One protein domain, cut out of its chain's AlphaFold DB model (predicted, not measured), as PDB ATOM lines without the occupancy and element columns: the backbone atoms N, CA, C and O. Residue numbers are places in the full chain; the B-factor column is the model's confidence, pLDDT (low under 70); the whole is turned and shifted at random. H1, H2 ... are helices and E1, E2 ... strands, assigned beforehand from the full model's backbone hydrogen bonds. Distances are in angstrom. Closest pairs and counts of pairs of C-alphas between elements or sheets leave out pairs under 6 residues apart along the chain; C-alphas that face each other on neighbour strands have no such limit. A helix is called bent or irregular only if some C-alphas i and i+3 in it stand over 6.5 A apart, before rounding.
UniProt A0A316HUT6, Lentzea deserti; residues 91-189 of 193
ATOM      1  N   THR A  91     143.913 102.669 125.947       91.88
ATOM      2  CA  THR A  91     143.672 102.599 127.388       91.88
ATOM      3  C   THR A  91     144.959 102.199 128.072       91.88
ATOM      4  O   THR A  91     145.564 101.190 127.700       91.88
ATOM      5  N   LEU A  92     145.384 103.001 129.044       89.56
ATOM      6  CA  LEU A  92     146.550 102.726 129.871       89.56
ATOM      7  C   LEU A  92     146.103 102.538 131.314       89.56
ATOM      8  O   LEU A  92     145.459 103.405 131.892       89.56
ATOM      9  N   ASP A  93     146.472 101.404 131.897       88.25
ATOM     10  CA  ASP A  93     146.219 101.136 133.309       88.25
ATOM     11  C   ASP A  93     147.091 102.065 134.171       88.25
ATOM     12  O   ASP A  93     148.320 102.070 134.029       88.25
ATOM     13  N   ALA A  94     146.476 102.796 135.096       86.81
ATOM     14  CA  ALA A  94     147.144 103.656 136.066       86.81
ATOM     15  C   ALA A  94     146.673 103.310 137.485       86.81
ATOM     16  O   ALA A  94     145.536 102.907 137.692       86.81
ATOM     17  N   LEU A  95     147.539 103.452 138.497       84.56
ATOM     18  CA  LEU A  95     147.085 103.311 139.891       84.56
ATOM     19  C   LEU A  95     146.134 104.457 140.270       84.56
ATOM     20  O   LEU A  95     145.171 104.242 140.993       84.56
ATOM     21  N   VAL A  96     146.458 105.667 139.802       85.31
ATOM     22  CA  VAL A  96     145.641 106.877 139.932       85.31
ATOM     23  C   VAL A  96     145.845 107.727 138.674       85.31
ATOM     24  O   VAL A  96     146.942 108.258 138.472       85.31
ATOM     25  N   SER A  97     144.807 107.896 137.858       87.06
ATOM     26  CA  SER A  97     144.820 108.644 136.591       87.06
ATOM     27  C   SER A  97     145.331 110.073 136.762       87.06
ATOM     28  O   SER A  97     146.234 110.516 136.047       87.06
ATOM     29  N   ALA A  98     144.876 110.767 137.810       88.00
ATOM     30  CA  ALA A  98     145.323 112.124 138.128       88.00
ATOM     31  C   ALA A  98     146.847 112.241 138.356       88.00
ATOM     32  O   ALA A  98     147.416 113.322 138.195       88.00
ATOM     33  N   GLY A  99     147.521 111.144 138.726       88.38
ATOM     34  CA  GLY A  99     148.971 111.111 138.921       88.38
ATOM     35  C   GLY A  99     149.774 111.060 137.619       88.38
ATOM     36  O   GLY A  99     150.912 111.528 137.598       88.38
ATOM     37  N   VAL A 100     149.192 110.527 136.541       90.00
ATOM     38  CA  VAL A 100     149.881 110.319 135.255       90.00
ATOM     39  C   VAL A 100     149.507 111.369 134.210       90.00
ATOM     40  O   VAL A 100     150.341 111.750 133.386       90.00
ATOM     41  N   MET A 101     148.287 111.914 134.262       93.38
ATOM     42  CA  MET A 101     147.787 112.867 133.263       93.38
ATOM     43  C   MET A 101     148.711 114.061 132.974       93.38
ATOM     44  O   MET A 101     148.909 114.351 131.792       93.38
ATOM     45  N   PRO A 102     149.320 114.753 133.964       94.62
ATOM     46  CA  PRO A 102     150.183 115.899 133.674       94.62
ATOM     47  C   PRO A 102     151.347 115.547 132.741       94.62
ATOM     48  O   PRO A 102     151.664 116.315 131.829       94.62
ATOM     49  N   PHE A 103     151.958 114.374 132.940       94.12
ATOM     50  CA  PHE A 103     153.036 113.879 132.089       94.12
ATOM     51  C   PHE A 103     152.541 113.628 130.661       94.12
ATOM     52  O   PHE A 103     153.168 114.089 129.705       94.12
ATOM     53  N   TRP A 104     151.397 112.961 130.509       94.69
ATOM     54  CA  TRP A 104     150.836 112.620 129.200       94.69
ATOM     55  C   TRP A 104     150.365 113.841 128.404       94.69
ATOM     56  O   TRP A 104     150.650 113.943 127.209       94.69
ATOM     57  N   LEU A 105     149.750 114.818 129.075       95.81
ATOM     58  CA  LEU A 105     149.423 116.122 128.493       95.81
ATOM     59  C   LEU A 105     150.682 116.808 127.953       95.81
ATOM     60  O   LEU A 105     150.711 117.256 126.805       95.81
ATOM     61  N   ALA A 106     151.747 116.841 128.758       95.62
ATOM     62  CA  ALA A 106     152.998 117.484 128.386       95.62
ATOM     63  C   ALA A 106     153.711 116.763 127.234       95.62
ATOM     64  O   ALA A 106     154.156 117.424 126.298       95.62
ATOM     65  N   VAL A 107     153.825 115.430 127.277       95.06
ATOM     66  CA  VAL A 107     154.602 114.663 126.290       95.06
ATOM     67  C   VAL A 107     153.906 114.603 124.931       95.06
ATOM     68  O   VAL A 107     154.577 114.743 123.906       95.06
ATOM     69  N   LEU A 108     152.574 114.488 124.897       95.62
ATOM     70  CA  LEU A 108     151.800 114.437 123.654       95.62
ATOM     71  C   LEU A 108     151.476 115.840 123.123       95.62
ATOM     72  O   LEU A 108     151.442 116.050 121.909       95.62
ATOM     73  N   GLY A 109     151.348 116.834 124.006       95.69
ATOM     74  CA  GLY A 109     150.771 118.135 123.664       95.69
ATOM     75  C   GLY A 109     149.257 118.040 123.462       95.69
ATOM     76  O   GLY A 109     148.724 118.672 122.554       95.69
ATOM     77  N   TYR A 110     148.613 117.180 124.252       97.00
ATOM     78  CA  TYR A 110     147.171 116.927 124.243       97.00
ATOM     79  C   TYR A 110     146.453 117.819 125.262       97.00
ATOM     80  O   TYR A 110     147.097 118.515 126.052       97.00
ATOM     81  N   GLU A 111     145.123 117.796 125.237       96.44
ATOM     82  CA  GLU A 111     144.250 118.502 126.178       96.44
ATOM     83  C   GLU A 111     143.483 117.506 127.061       96.44
ATOM     84  O   GLU A 111     143.256 116.372 126.633       96.44
ATOM     85  N   PRO A 112     143.108 117.880 128.297       96.50
ATOM     86  CA  PRO A 112     142.329 117.002 129.158       96.50
ATOM     87  C   PRO A 112     140.871 116.937 128.689       96.50
ATOM     88  O   PRO A 112     140.263 117.964 128.378       96.50
ATOM     89  N   GLU A 113     140.294 115.742 128.714       92.44
ATOM     90  CA  GLU A 113     138.852 115.526 128.629       92.44
ATOM     91  C   GLU A 113     138.406 114.866 129.943       92.44
ATOM     92  O   GLU A 113     138.695 113.710 130.220       92.44
ATOM     93  N   GLY A 114     137.779 115.644 130.827       90.75
ATOM     94  CA  GLY A 114     137.522 115.184 132.195       90.75
ATOM     95  C   GLY A 114     138.806 114.969 133.010       90.75
ATOM     96  O   GLY A 114     139.806 115.658 132.801       90.75
ATOM     97  N   ASP A 115     138.745 114.030 133.955       90.88
ATOM     98  CA  ASP A 115     139.802 113.772 134.947       90.88
ATOM     99  C   ASP A 115     140.568 112.460 134.682       90.88
ATOM    100  O   ASP A 115     141.374 112.030 135.511       90.88
ATOM    101  N   GLU A 116     140.303 111.806 133.548       93.00
ATOM    102  CA  GLU A 116     140.877 110.500 133.202       93.00
ATOM    103  C   GLU A 116     141.258 110.340 131.722       93.00
ATOM    104  O   GLU A 116     141.876 109.335 131.376       93.00
ATOM    105  N   ASP A 117     140.983 111.320 130.855       94.31
ATOM    106  CA  ASP A 117     141.318 111.248 129.430       94.31
ATOM    107  C   ASP A 117     142.222 112.395 128.973       94.31
ATOM    108  O   ASP A 117     142.113 113.546 129.410       94.31
ATOM    109  N   VAL A 118     143.104 112.088 128.020       95.69
ATOM    110  CA  VAL A 118     143.826 113.088 127.226       95.69
ATOM    111  C   VAL A 118     143.508 112.907 125.748       95.69
ATOM    112  O   VAL A 118     143.618 111.810 125.198       95.69
ATOM    113  N   VAL A 119     143.139 113.996 125.082       95.31
ATOM    114  CA  VAL A 119     142.679 113.994 123.691       95.31
ATOM    115  C   VAL A 119     143.544 114.893 122.821       95.31
ATOM    116  O   VAL A 119     144.005 115.954 123.244       95.31
ATOM    117  N   ASP A 120     143.768 114.469 121.578       93.88
ATOM    118  CA  ASP A 120     144.433 115.311 120.591       93.88
ATOM    119  C   ASP A 120     143.520 116.497 120.242       93.88
ATOM    120  O   ASP A 120     142.467 116.274 119.633       93.88
ATOM    121  N   PRO A 121     143.910 117.755 120.521       91.31
ATOM    122  CA  PRO A 121     143.098 118.918 120.162       91.31
ATOM    123  C   PRO A 121     142.878 119.051 118.648       91.31
ATOM    124  O   PRO A 121     141.969 119.748 118.202       91.31
ATOM    125  N   ARG A 122     143.698 118.382 117.824       86.56
ATOM    126  CA  ARG A 122     143.546 118.334 116.361       86.56
ATOM    127  C   ARG A 122     142.719 117.139 115.885       86.56
ATOM    128  O   ARG A 122     142.406 117.065 114.695       86.56
ATOM    129  N   GLY A 123     142.394 116.198 116.772       86.50
ATOM    130  CA  GLY A 123     141.662 114.970 116.462       86.50
ATOM    131  C   GLY A 123     142.342 114.081 115.416       86.50
ATOM    132  O   GLY A 123     141.638 113.449 114.625       86.50
ATOM    133  N   GLN A 124     143.680 114.084 115.349       86.56
ATOM    134  CA  GLN A 124     144.463 113.280 114.403       86.56
ATOM    135  C   GLN A 124     144.968 111.981 115.033       86.56
ATOM    136  O   GLN A 124     144.972 110.944 114.369       86.56
ATOM    137  N   GLY A 125     145.420 112.042 116.285       90.31
ATOM    138  CA  GLY A 125     145.846 110.886 117.069       90.31
ATOM    139  C   GLY A 125     144.727 110.291 117.934       90.31
ATOM    140  O   GLY A 125     143.695 110.934 118.138       90.31
ATOM    141  N   PRO A 126     144.915 109.056 118.436       93.75
ATOM    142  CA  PRO A 126     143.977 108.443 119.368       93.75
ATOM    143  C   PRO A 126     144.014 109.167 120.718       93.75
ATOM    144  O   PRO A 126     145.092 109.478 121.221       93.75
ATOM    145  N   GLY A 127     142.848 109.374 121.332       94.06
ATOM    146  CA  GLY A 127     142.782 109.741 122.747       94.06
ATOM    147  C   GLY A 127     143.322 108.615 123.632       94.06
ATOM    148  O   GLY A 127     143.285 107.440 123.241       94.06
ATOM    149  N   ILE A 128     143.828 108.973 124.810       94.69
ATOM    150  CA  ILE A 128     144.274 108.017 125.823       94.69
ATOM    151  C   ILE A 128     143.388 108.159 127.057       94.69
ATOM    152  O   ILE A 128     143.386 109.217 127.680       94.69
ATOM    153  N   TRP A 129     142.698 107.076 127.402       94.62
ATOM    154  CA  TRP A 129     141.975 106.916 128.659       94.62
ATOM    155  C   TRP A 129     142.876 106.231 129.690       94.62
ATOM    156  O   TRP A 129     143.513 105.213 129.390       94.62
ATOM    157  N   PHE A 130     142.927 106.772 130.903       92.62
ATOM    158  CA  PHE A 130     143.636 106.180 132.030       92.62
ATOM    159  C   PHE A 130     142.653 105.427 132.916       92.62
ATOM    160  O   PHE A 130     141.796 106.023 133.567       92.62
ATOM    161  N   GLN A 131     142.788 104.106 132.947       90.38
ATOM    162  CA  GLN A 131     141.940 103.260 133.771       90.38
ATOM    163  C   GLN A 131     142.549 103.130 135.169       90.38
ATOM    164  O   GLN A 131     143.617 102.530 135.318       90.38
ATOM    165  N   ASP A 132     141.846 103.640 136.182       89.38
ATOM    166  CA  ASP A 132     142.213 103.456 137.587       89.38
ATOM    167  C   ASP A 132     142.204 101.969 137.981       89.38
ATOM    168  O   ASP A 132     141.294 101.204 137.642       89.38
ATOM    169  N   MET A 133     143.224 101.565 138.736       88.44
ATOM    170  CA  MET A 133     143.428 100.193 139.189       88.44
ATOM    171  C   MET A 133     143.486 100.117 140.713       88.44
ATOM    172  O   MET A 133     144.206 100.875 141.352       88.44
ATOM    173  N   ASP A 134     142.837  99.110 141.302       87.00
ATOM    174  CA  ASP A 134     142.903  98.863 142.753       87.00
ATOM    175  C   ASP A 134     144.286  98.372 143.221       87.00
ATOM    176  O   ASP A 134     144.655  98.504 144.391       87.00
ATOM    177  N   VAL A 135     145.048  97.747 142.317       84.75
ATOM    178  CA  VAL A 135     146.360  97.157 142.601       84.75
ATOM    179  C   VAL A 135     147.351  97.581 141.517       84.75
ATOM    180  O   VAL A 135     147.028  97.473 140.330       84.75
ATOM    181  N   PRO A 136     148.577  98.010 141.883       77.75
ATOM    182  CA  PRO A 136     149.592  98.365 140.902       77.75
ATOM    183  C   PRO A 136     149.931  97.190 139.984       77.75
ATOM    184  O   PRO A 136     150.122  96.058 140.439       77.75
ATOM    185  N   ARG A 137     150.111  97.476 138.694       72.44
ATOM    186  CA  ARG A 137     150.745  96.523 137.781       72.44
ATOM    187  C   ARG A 137     152.219  96.390 138.139       72.44
ATOM    188  O   ARG A 137     152.948  97.376 138.175       72.44
ATOM    189  N   THR A 138     152.656  95.164 138.402       75.12
ATOM    190  CA  THR A 138     154.057  94.858 138.726       75.12
ATOM    191  C   THR A 138     154.891  94.555 137.486       75.12
ATOM    192  O   THR A 138     156.106  94.745 137.498       75.12
ATOM    193  N   ASP A 139     154.244  94.115 136.407       76.81
ATOM    194  CA  ASP A 139     154.883  93.903 135.115       76.81
ATOM    195  C   ASP A 139     155.044  95.221 134.356       76.81
ATOM    196  O   ASP A 139     154.168  96.089 134.379       76.81
ATOM    197  N   ARG A 140     156.148  95.337 133.610       69.69
ATOM    198  CA  ARG A 140     156.379  96.483 132.723       69.69
ATOM    199  C   ARG A 140     155.261  96.615 131.688       69.69
ATOM    200  O   ARG A 140     154.834  95.620 131.090       69.69
ATOM    201  N   ASN A 141     154.855  97.851 131.413       69.94
ATOM    202  CA  ASN A 141     154.053  98.145 130.234       69.94
ATOM    203  C   ASN A 141     154.873  97.792 128.973       69.94
ATOM    204  O   ASN A 141     156.067  98.072 128.918       69.94
ATOM    205  N   ARG A 142     154.263  97.115 127.991       80.69
ATOM    206  CA  ARG A 142     154.922  96.714 126.726       80.69
ATOM    207  C   ARG A 142     154.496  97.583 125.542       80.69
ATOM    208  O   ARG A 142     154.686  97.184 124.394       80.69
ATOM    209  N   LEU A 143     153.882  98.728 125.828       84.75
ATOM    210  CA  LEU A 143     153.545  99.739 124.846       84.75
ATOM    211  C   LEU A 143     154.666 100.773 124.764       84.75
ATOM    212  O   LEU A 143     155.096 101.304 125.787       84.75
ATOM    213  N   HIS A 144     155.076 101.070 123.534       88.00
ATOM    214  CA  HIS A 144     156.010 102.139 123.206       88.00
ATOM    215  C   HIS A 144     155.302 103.167 122.322       88.00
ATOM    216  O   HIS A 144     154.670 102.775 121.337       88.00
ATOM    217  N   ILE A 145     155.380 104.456 122.670       91.44
ATOM    218  CA  ILE A 145     154.763 105.546 121.894       91.44
ATOM    219  C   ILE A 145     155.854 106.489 121.391       91.44
ATOM    220  O   ILE A 145     156.559 107.117 122.179       91.44
ATOM    221  N   ASP A 146     155.960 106.620 120.069       93.25
ATOM    222  CA  ASP A 146     156.883 107.548 119.419       93.25
ATOM    223  C   ASP A 146     156.196 108.883 119.105       93.25
ATOM    224  O   ASP A 146     155.263 108.960 118.302       93.25
ATOM    225  N   VAL A 147     156.706 109.958 119.700       94.12
ATOM    226  CA  VAL A 147     156.256 111.334 119.488       94.12
ATOM    227  C   VAL A 147     157.308 112.080 118.677       94.12
ATOM    228  O   VAL A 147     158.320 112.548 119.198       94.12
ATOM    229  N   SER A 148     157.073 112.212 117.374       94.94
ATOM    230  CA  SER A 148     157.944 113.013 116.513       94.94
ATOM    231  C   SER A 148     157.546 114.483 116.575       94.94
ATOM    232  O   SER A 148     156.412 114.840 116.259       94.94
ATOM    233  N   VAL A 149     158.497 115.348 116.914       95.75
ATOM    234  CA  VAL A 149     158.294 116.803 116.990       95.75
ATOM    235  C   VAL A 149     159.303 117.541 116.106       95.75
ATOM    236  O   VAL A 149     160.329 116.965 115.723       95.75
ATOM    237  N   PRO A 150     159.044 118.812 115.741       96.94
ATOM    238  CA  PRO A 150     160.061 119.639 115.103       96.94
ATOM    239  C   PRO A 150     161.331 119.691 115.960       96.94
ATOM    240  O   PRO A 150     161.260 119.790 117.185       96.94
ATOM    241  N   HIS A 151     162.494 119.597 115.317       95.56
ATOM    242  CA  HIS A 151     163.784 119.473 116.007       95.56
ATOM    243  C   HIS A 151     164.070 120.607 117.008       95.56
ATOM    244  O   HIS A 151     164.605 120.365 118.082       95.56
ATOM    245  N   ASP A 152     163.645 121.822 116.680       96.25
ATOM    246  CA  ASP A 152     163.764 123.048 117.468       96.25
ATOM    247  C   ASP A 152     162.770 123.125 118.641       96.25
ATOM    248  O   ASP A 152     162.850 124.032 119.463       96.25
ATOM    249  N   GLN A 153     161.846 122.168 118.735       97.31
ATOM    250  CA  GLN A 153     160.843 122.067 119.801       97.31
ATOM    251  C   GLN A 153     161.098 120.871 120.731       97.31
ATOM    252  O   GLN A 153     160.473 120.760 121.788       97.31
ATOM    253  N   ALA A 154     162.006 119.965 120.358       96.69
ATOM    254  CA  ALA A 154     162.197 118.690 121.043       96.69
ATOM    255  C   ALA A 154     162.710 118.847 122.472       96.69
ATOM    256  O   ALA A 154     162.114 118.299 123.399       96.69
ATOM    257  N   GLU A 155     163.751 119.656 122.672       96.31
ATOM    258  CA  GLU A 155     164.285 119.918 124.011       96.31
ATOM    259  C   GLU A 155     163.228 120.563 124.912       96.31
ATOM    260  O   GLU A 155     163.049 120.144 126.055       96.31
ATOM    261  N   GLN A 156     162.460 121.527 124.392       97.19
ATOM    262  CA  GLN A 156     161.368 122.138 125.146       97.19
ATOM    263  C   GLN A 156     160.318 121.097 125.554       97.19
ATOM    264  O   GLN A 156     159.875 121.109 126.703       97.19
ATOM    265  N   ARG A 157     159.949 120.183 124.648       97.00
ATOM    266  CA  ARG A 157     158.995 119.105 124.936       97.00
ATOM    267  C   ARG A 157     159.513 118.165 126.029       97.00
ATOM    268  O   ARG A 157     158.767 117.858 126.956       97.00
ATOM    269  N   VAL A 158     160.789 117.773 125.976       96.56
ATOM    270  CA  VAL A 158     161.436 116.965 127.029       96.56
ATOM    271  C   VAL A 158     161.379 117.698 128.372       96.56
ATOM    272  O   VAL A 158     160.938 117.133 129.368       96.56
ATOM    273  N   GLN A 159     161.749 118.983 128.408       96.69
ATOM    274  CA  GLN A 159     161.726 119.775 129.642       96.69
ATOM    275  C   GLN A 159     160.313 119.938 130.222       96.69
ATOM    276  O   GLN A 159     160.144 119.931 131.441       96.69
ATOM    277  N   GLN A 160     159.291 120.078 129.374       96.00
ATOM    278  CA  GLN A 160     157.890 120.118 129.808       96.00
ATOM    279  C   GLN A 160     157.463 118.793 130.443       96.00
ATOM    280  O   GLN A 160     156.895 118.808 131.534       96.00
ATOM    281  N   ALA A 161     157.796 117.665 129.815       95.19
ATOM    282  CA  ALA A 161     157.486 116.341 130.347       95.19
ATOM    283  C   ALA A 161     158.177 116.079 131.698       95.19
ATOM    284  O   ALA A 161     157.547 115.576 132.625       95.19
ATOM    285  N   LEU A 162     159.439 116.498 131.856       94.88
ATOM    286  CA  LEU A 162     160.169 116.396 133.127       94.88
ATOM    287  C   LEU A 162     159.542 117.247 134.241       94.88
ATOM    288  O   LEU A 162     159.372 116.778 135.364       94.88
ATOM    289  N   ARG A 163     159.154 118.493 133.942       95.62
ATOM    290  CA  ARG A 163     158.461 119.365 134.913       95.62
ATOM    291  C   ARG A 163     157.098 118.817 135.328       95.62
ATOM    292  O   ARG A 163     156.645 119.117 136.427       95.62
ATOM    293  N   ALA A 164     156.471 118.028 134.464       94.50
ATOM    294  CA  ALA A 164     155.201 117.366 134.720       94.50
ATOM    295  C   ALA A 164     155.342 116.025 135.473       94.50
ATOM    296  O   ALA A 164     154.369 115.286 135.574       94.50
ATOM    297  N   GLY A 165     156.530 115.711 136.005       91.12
ATOM    298  CA  GLY A 165     156.778 114.504 136.802       91.12
ATOM    299  C   GLY A 165     157.338 113.319 136.011       91.12
ATOM    300  O   GLY A 165     157.611 112.275 136.601       91.12
ATOM    301  N   GLY A 166     157.560 113.473 134.703       91.00
ATOM    302  CA  GLY A 166     158.221 112.461 133.885       91.00
ATOM    303  C   GLY A 166     159.679 112.236 134.291       91.00
ATOM    304  O   GLY A 166     160.352 113.126 134.812       91.00
ATOM    305  N   THR A 167     160.196 111.043 134.005       92.00
ATOM    306  CA  THR A 167     161.604 110.689 134.253       92.00
ATOM    307  C   THR A 167     162.328 110.421 132.939       92.00
ATOM    308  O   THR A 167     161.881 109.579 132.169       92.00
ATOM    309  N   LEU A 168     163.469 111.070 132.694       93.81
ATOM    310  CA  LEU A 168     164.347 110.734 131.568       93.81
ATOM    311  C   LEU A 168     165.037 109.386 131.835       93.81
ATOM    312  O   LEU A 168     165.685 109.215 132.867       93.81
ATOM    313  N   LYS A 169     164.872 108.424 130.925       92.94
ATOM    314  CA  LYS A 169     165.455 107.077 131.018       92.94
ATOM    315  C   LYS A 169     166.721 106.924 130.192       92.94
ATOM    316  O   LYS A 169     167.656 106.286 130.664       92.94
ATOM    317  N   ASP A 170     166.726 107.484 128.989       92.56
ATOM    318  CA  ASP A 170     167.858 107.424 128.069       92.56
ATOM    319  C   ASP A 170     167.871 108.666 127.171       92.56
ATOM    320  O   ASP A 170     166.865 109.005 126.545       92.56
ATOM    321  N   ASP A 171     169.014 109.341 127.123       95.56
ATOM    322  CA  ASP A 171     169.324 110.468 126.243       95.56
ATOM    323  C   ASP A 171     170.603 110.245 125.427       95.56
ATOM    324  O   ASP A 171     171.062 111.155 124.737       95.56
ATOM    325  N   SER A 172     171.160 109.029 125.438       95.94
ATOM    326  CA  SER A 172     172.388 108.689 124.705       95.94
ATOM    327  C   SER A 172     172.262 108.850 123.184       95.94
ATOM    328  O   SER A 172     173.270 108.892 122.479       95.94
ATOM    329  N   HIS A 173     171.030 108.995 122.690       92.56
ATOM    330  CA  HIS A 173     170.678 109.190 121.288       92.56
ATOM    331  C   HIS A 173     170.251 110.628 120.962       92.56
ATOM    332  O   HIS A 173     169.804 110.903 119.848       92.56
ATOM    333  N   ALA A 174     170.374 111.565 121.902       90.81
ATOM    334  CA  ALA A 174     170.110 112.970 121.632       90.81
ATOM    335  C   ALA A 174     171.075 113.514 120.549       90.81
ATOM    336  O   ALA A 174     172.260 113.173 120.554       90.81
ATOM    337  N   PRO A 175     170.612 114.380 119.621       92.69
ATOM    338  CA  PRO A 175     169.278 114.988 119.545       92.69
ATOM    339  C   PRO A 175     168.258 114.190 118.708       92.69
ATOM    340  O   PRO A 175     167.191 114.707 118.365       92.69
ATOM    341  N   SER A 176     168.572 112.952 118.325       91.81
ATOM    342  CA  SER A 176     167.695 112.136 117.483       91.81
ATOM    343  C   SER A 176     166.467 111.652 118.238       91.81
ATOM    344  O   SER A 176     165.365 111.738 117.692       91.81
ATOM    345  N   TRP A 177     166.626 111.190 119.481       94.25
ATOM    346  CA  TRP A 177     165.504 110.898 120.376       94.25
ATOM    347  C   TRP A 177     165.904 110.806 121.856       94.25
ATOM    348  O   TRP A 177     167.079 110.656 122.188       94.25
ATOM    349  N   TRP A 178     164.895 110.873 122.729       95.69
ATOM    350  CA  TRP A 178     164.972 110.682 124.184       95.69
ATOM    351  C   TRP A 178     163.882 109.709 124.632       95.69
ATOM    352  O   TRP A 178     162.756 109.833 124.152       95.69
ATOM    353  N   VAL A 179     164.172 108.815 125.582       93.50
ATOM    354  CA  VAL A 179     163.170 107.940 126.226       93.50
ATOM    355  C   VAL A 179     162.795 108.508 127.588       93.50
ATOM    356  O   VAL A 179     163.668 108.751 128.425       93.50
ATOM    357  N   LEU A 180     161.496 108.664 127.844       89.94
ATOM    358  CA  LEU A 180     160.935 109.057 129.137       89.94
ATOM    359  C   LEU A 180     160.087 107.929 129.740       89.94
ATOM    360  O   LEU A 180     159.643 107.033 129.028       89.94
ATOM    361  N   ALA A 181     159.883 107.976 131.059       77.19
ATOM    362  CA  ALA A 181     159.157 106.967 131.825       77.19
ATOM    363  C   ALA A 181     157.842 107.453 132.442       77.19
ATOM    364  O   ALA A 181     157.843 108.400 133.227       77.19
ATOM    365  N   ASP A 182     156.805 106.678 132.124       61.88
ATOM    366  CA  ASP A 182     155.617 106.254 132.895       61.88
ATOM    367  C   ASP A 182     154.977 105.077 132.104       61.88
ATOM    368  O   ASP A 182     154.781 103.974 132.612       61.88
ATOM    369  N   ALA A 183     154.930 105.243 130.772       59.25
ATOM    370  CA  ALA A 183     155.180 104.213 129.753       59.25
ATOM    371  C   ALA A 183     156.514 104.518 129.033       59.25
ATOM    372  O   ALA A 183     157.033 105.622 129.186       59.25
ATOM    373  N   GLU A 184     157.090 103.581 128.272       59.81
ATOM    374  CA  GLU A 184     158.266 103.870 127.432       59.81
ATOM    375  C   GLU A 184     157.824 104.805 126.283       59.81
ATOM    376  O   GLU A 184     157.267 104.364 125.280       59.81
ATOM    377  N   VAL A 185     157.980 106.123 126.457       77.12
ATOM    378  CA  VAL A 185     157.619 107.136 125.446       77.12
ATOM    379  C   VAL A 185     158.891 107.765 124.893       77.12
ATOM    380  O   VAL A 185     159.737 108.225 125.661       77.12
ATOM    381  N   CYS A 186     159.005 107.833 123.568       78.81
ATOM    382  CA  CYS A 186     160.110 108.498 122.887       78.81
ATOM    383  C   CYS A 186     159.696 109.860 122.339       78.81
ATOM    384  O   CYS A 186     158.715 109.958 121.606       78.81
ATOM    385  N   ILE A 187     160.483 110.901 122.603       85.75
ATOM    386  CA  ILE A 187     160.419 112.152 121.832       85.75
ATOM    387  C   ILE A 187     161.504 112.072 120.768       85.75
ATOM    388  O   ILE A 187     162.667 111.891 121.112       85.75
ATOM    389  N   ALA A 188     161.148 112.209 119.493       81.50
ATOM    390  CA  ALA A 188     162.073 112.033 118.378       81.50
ATOM    391  C   ALA A 188     162.116 113.247 117.443       81.50
ATOM    392  O   ALA A 188     161.123 113.952 117.245       81.50
ATOM    393  N   THR A 189     163.269 113.445 116.806       87.25
ATOM    394  CA  THR A 189     163.484 114.429 115.738       87.25
ATOM    395  C   THR A 189     164.069 113.750 114.502       87.25
ATOM    396  O   THR A 189     164.363 112.551 114.504       87.25
TER     397      THR A 189
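Overview. This is residues 91 to 189 of the 193 residues of a protein of Lentzea deserti (UniProt A0A316HUT6). Two lobes of like build stand side by side along the longest axis, each a twisted four-stranded sheet with a helix over one face, and the two helices meet between them: H2 covers the sheet E5 E8 E7 E6, H1 covers the sheet E1 E4 E3 E2, and the later part of H1 also reaches over the first-named sheet. The strands of the two sheets stay apart, and one long stretch, residues 133 to 143, leads from lobe to lobe. The printed part has 99 residues, with two named helices and eight named strands in the order E1 H1 E2 E3 E4 E5 H2 E6 E7 E8. Both sheets are mixed, and the class is mixed, helices and strands. The whole is compact, with a radius of gyration of the C-alphas of 13.2 A and spans of 39 by 31 by 22 A.

Along the chain. In one sheet, E5 is residues 144 to 148, 12.9 A long, E8 residues 184 to 188, 12.8 A, E7 residues 177 to 181, 13.7 A, and E6 residues 167 to 170. C-alpha 188, where E8 ends, is at (162.073, 112.033, 118.378). H2, residues 151 to 163, is 19.6 A long and begins with C-alpha 151 at (163.784, 119.473, 116.007). In the other sheet, E1 is residues 91 to 94, E4 residues 127 to 132, 16.1 A long, E3 residues 117 to 119 and E2 residues 111 to 113. C-alpha 91 is at (143.672, 102.599, 127.388). H1, residues 97 to 108, is 15.8 A long. Both helices are irregular: C-alphas 99 and 102 of H1 are 7.2 A apart, and C-alphas 152 and 155 of H2 are 7.3 A apart.

Arrangement. The sheet E5 E8 E7 E6 is only just strongly twisted, its C-alphas lying up to 4.1 A off the best plane. E5 and E8 are parallel, with N 147 and O 186 within hydrogen-bond range at 2.8 A. E6, E7 and E8 form a meander, each strand the antiparallel neighbour of the one before; N 180 and O 185 are 2.8 A apart, and N 169 and O 179 are 2.8 A apart. H2 is on this sheet at a height of 9.2 A, over E8 and E7, and runs along the strands; its closest C-alphas to E8 are those of Ala 154 and Ile 187, 6.8 A. E5, H2 and E6 are a split strand-helix-strand unit, two strands of one sheet that are not neighbours, with a helix between them along the chain and E8 and E7 between them in the sheet, and its crossover is right-handed. H1 is on the same face of this sheet, at a height of 11.2 A. Residues 103 to 107 of H1 touch residues 157 to 162 of H2, the closest C-alphas being those of Ala 106 and Ala 161, 5.0 A; the helices run opposite ways at a shallow tilt of 14 degrees. H1 is also on the sheet E1 E4 E3 E2, at a height of 7.4 A, over E3 and along the strands; the closest C-alphas of H1 and E3 are those of Leu 105 and Val 118, 6.5 A. E1 and E4 are parallel, with N 92 and O 129 at 2.9 A. E2, E3 and E4 are a second meander, with N 119 and O 111 at 2.8 A and N 118 and O 128 at 2.9 A. E1, H1 and E2 are a second split unit, also with a right-handed crossover. Within hydrogen-bond range are 6 of 8 O i to N i+4 pairs in H1 and 7 of 9 in H2.

Size, cuts and confidence. The C-alphas farthest apart are those of Asp 134 and Asp 152, 40.7 A. The printed part has no cut. The link from E4 to E5, with 11 residues, is long. The mean pLDDT of the printed part is 89.7; residues 140 to 141 and 182 to 184, of which 184 belongs to E8, are under 70.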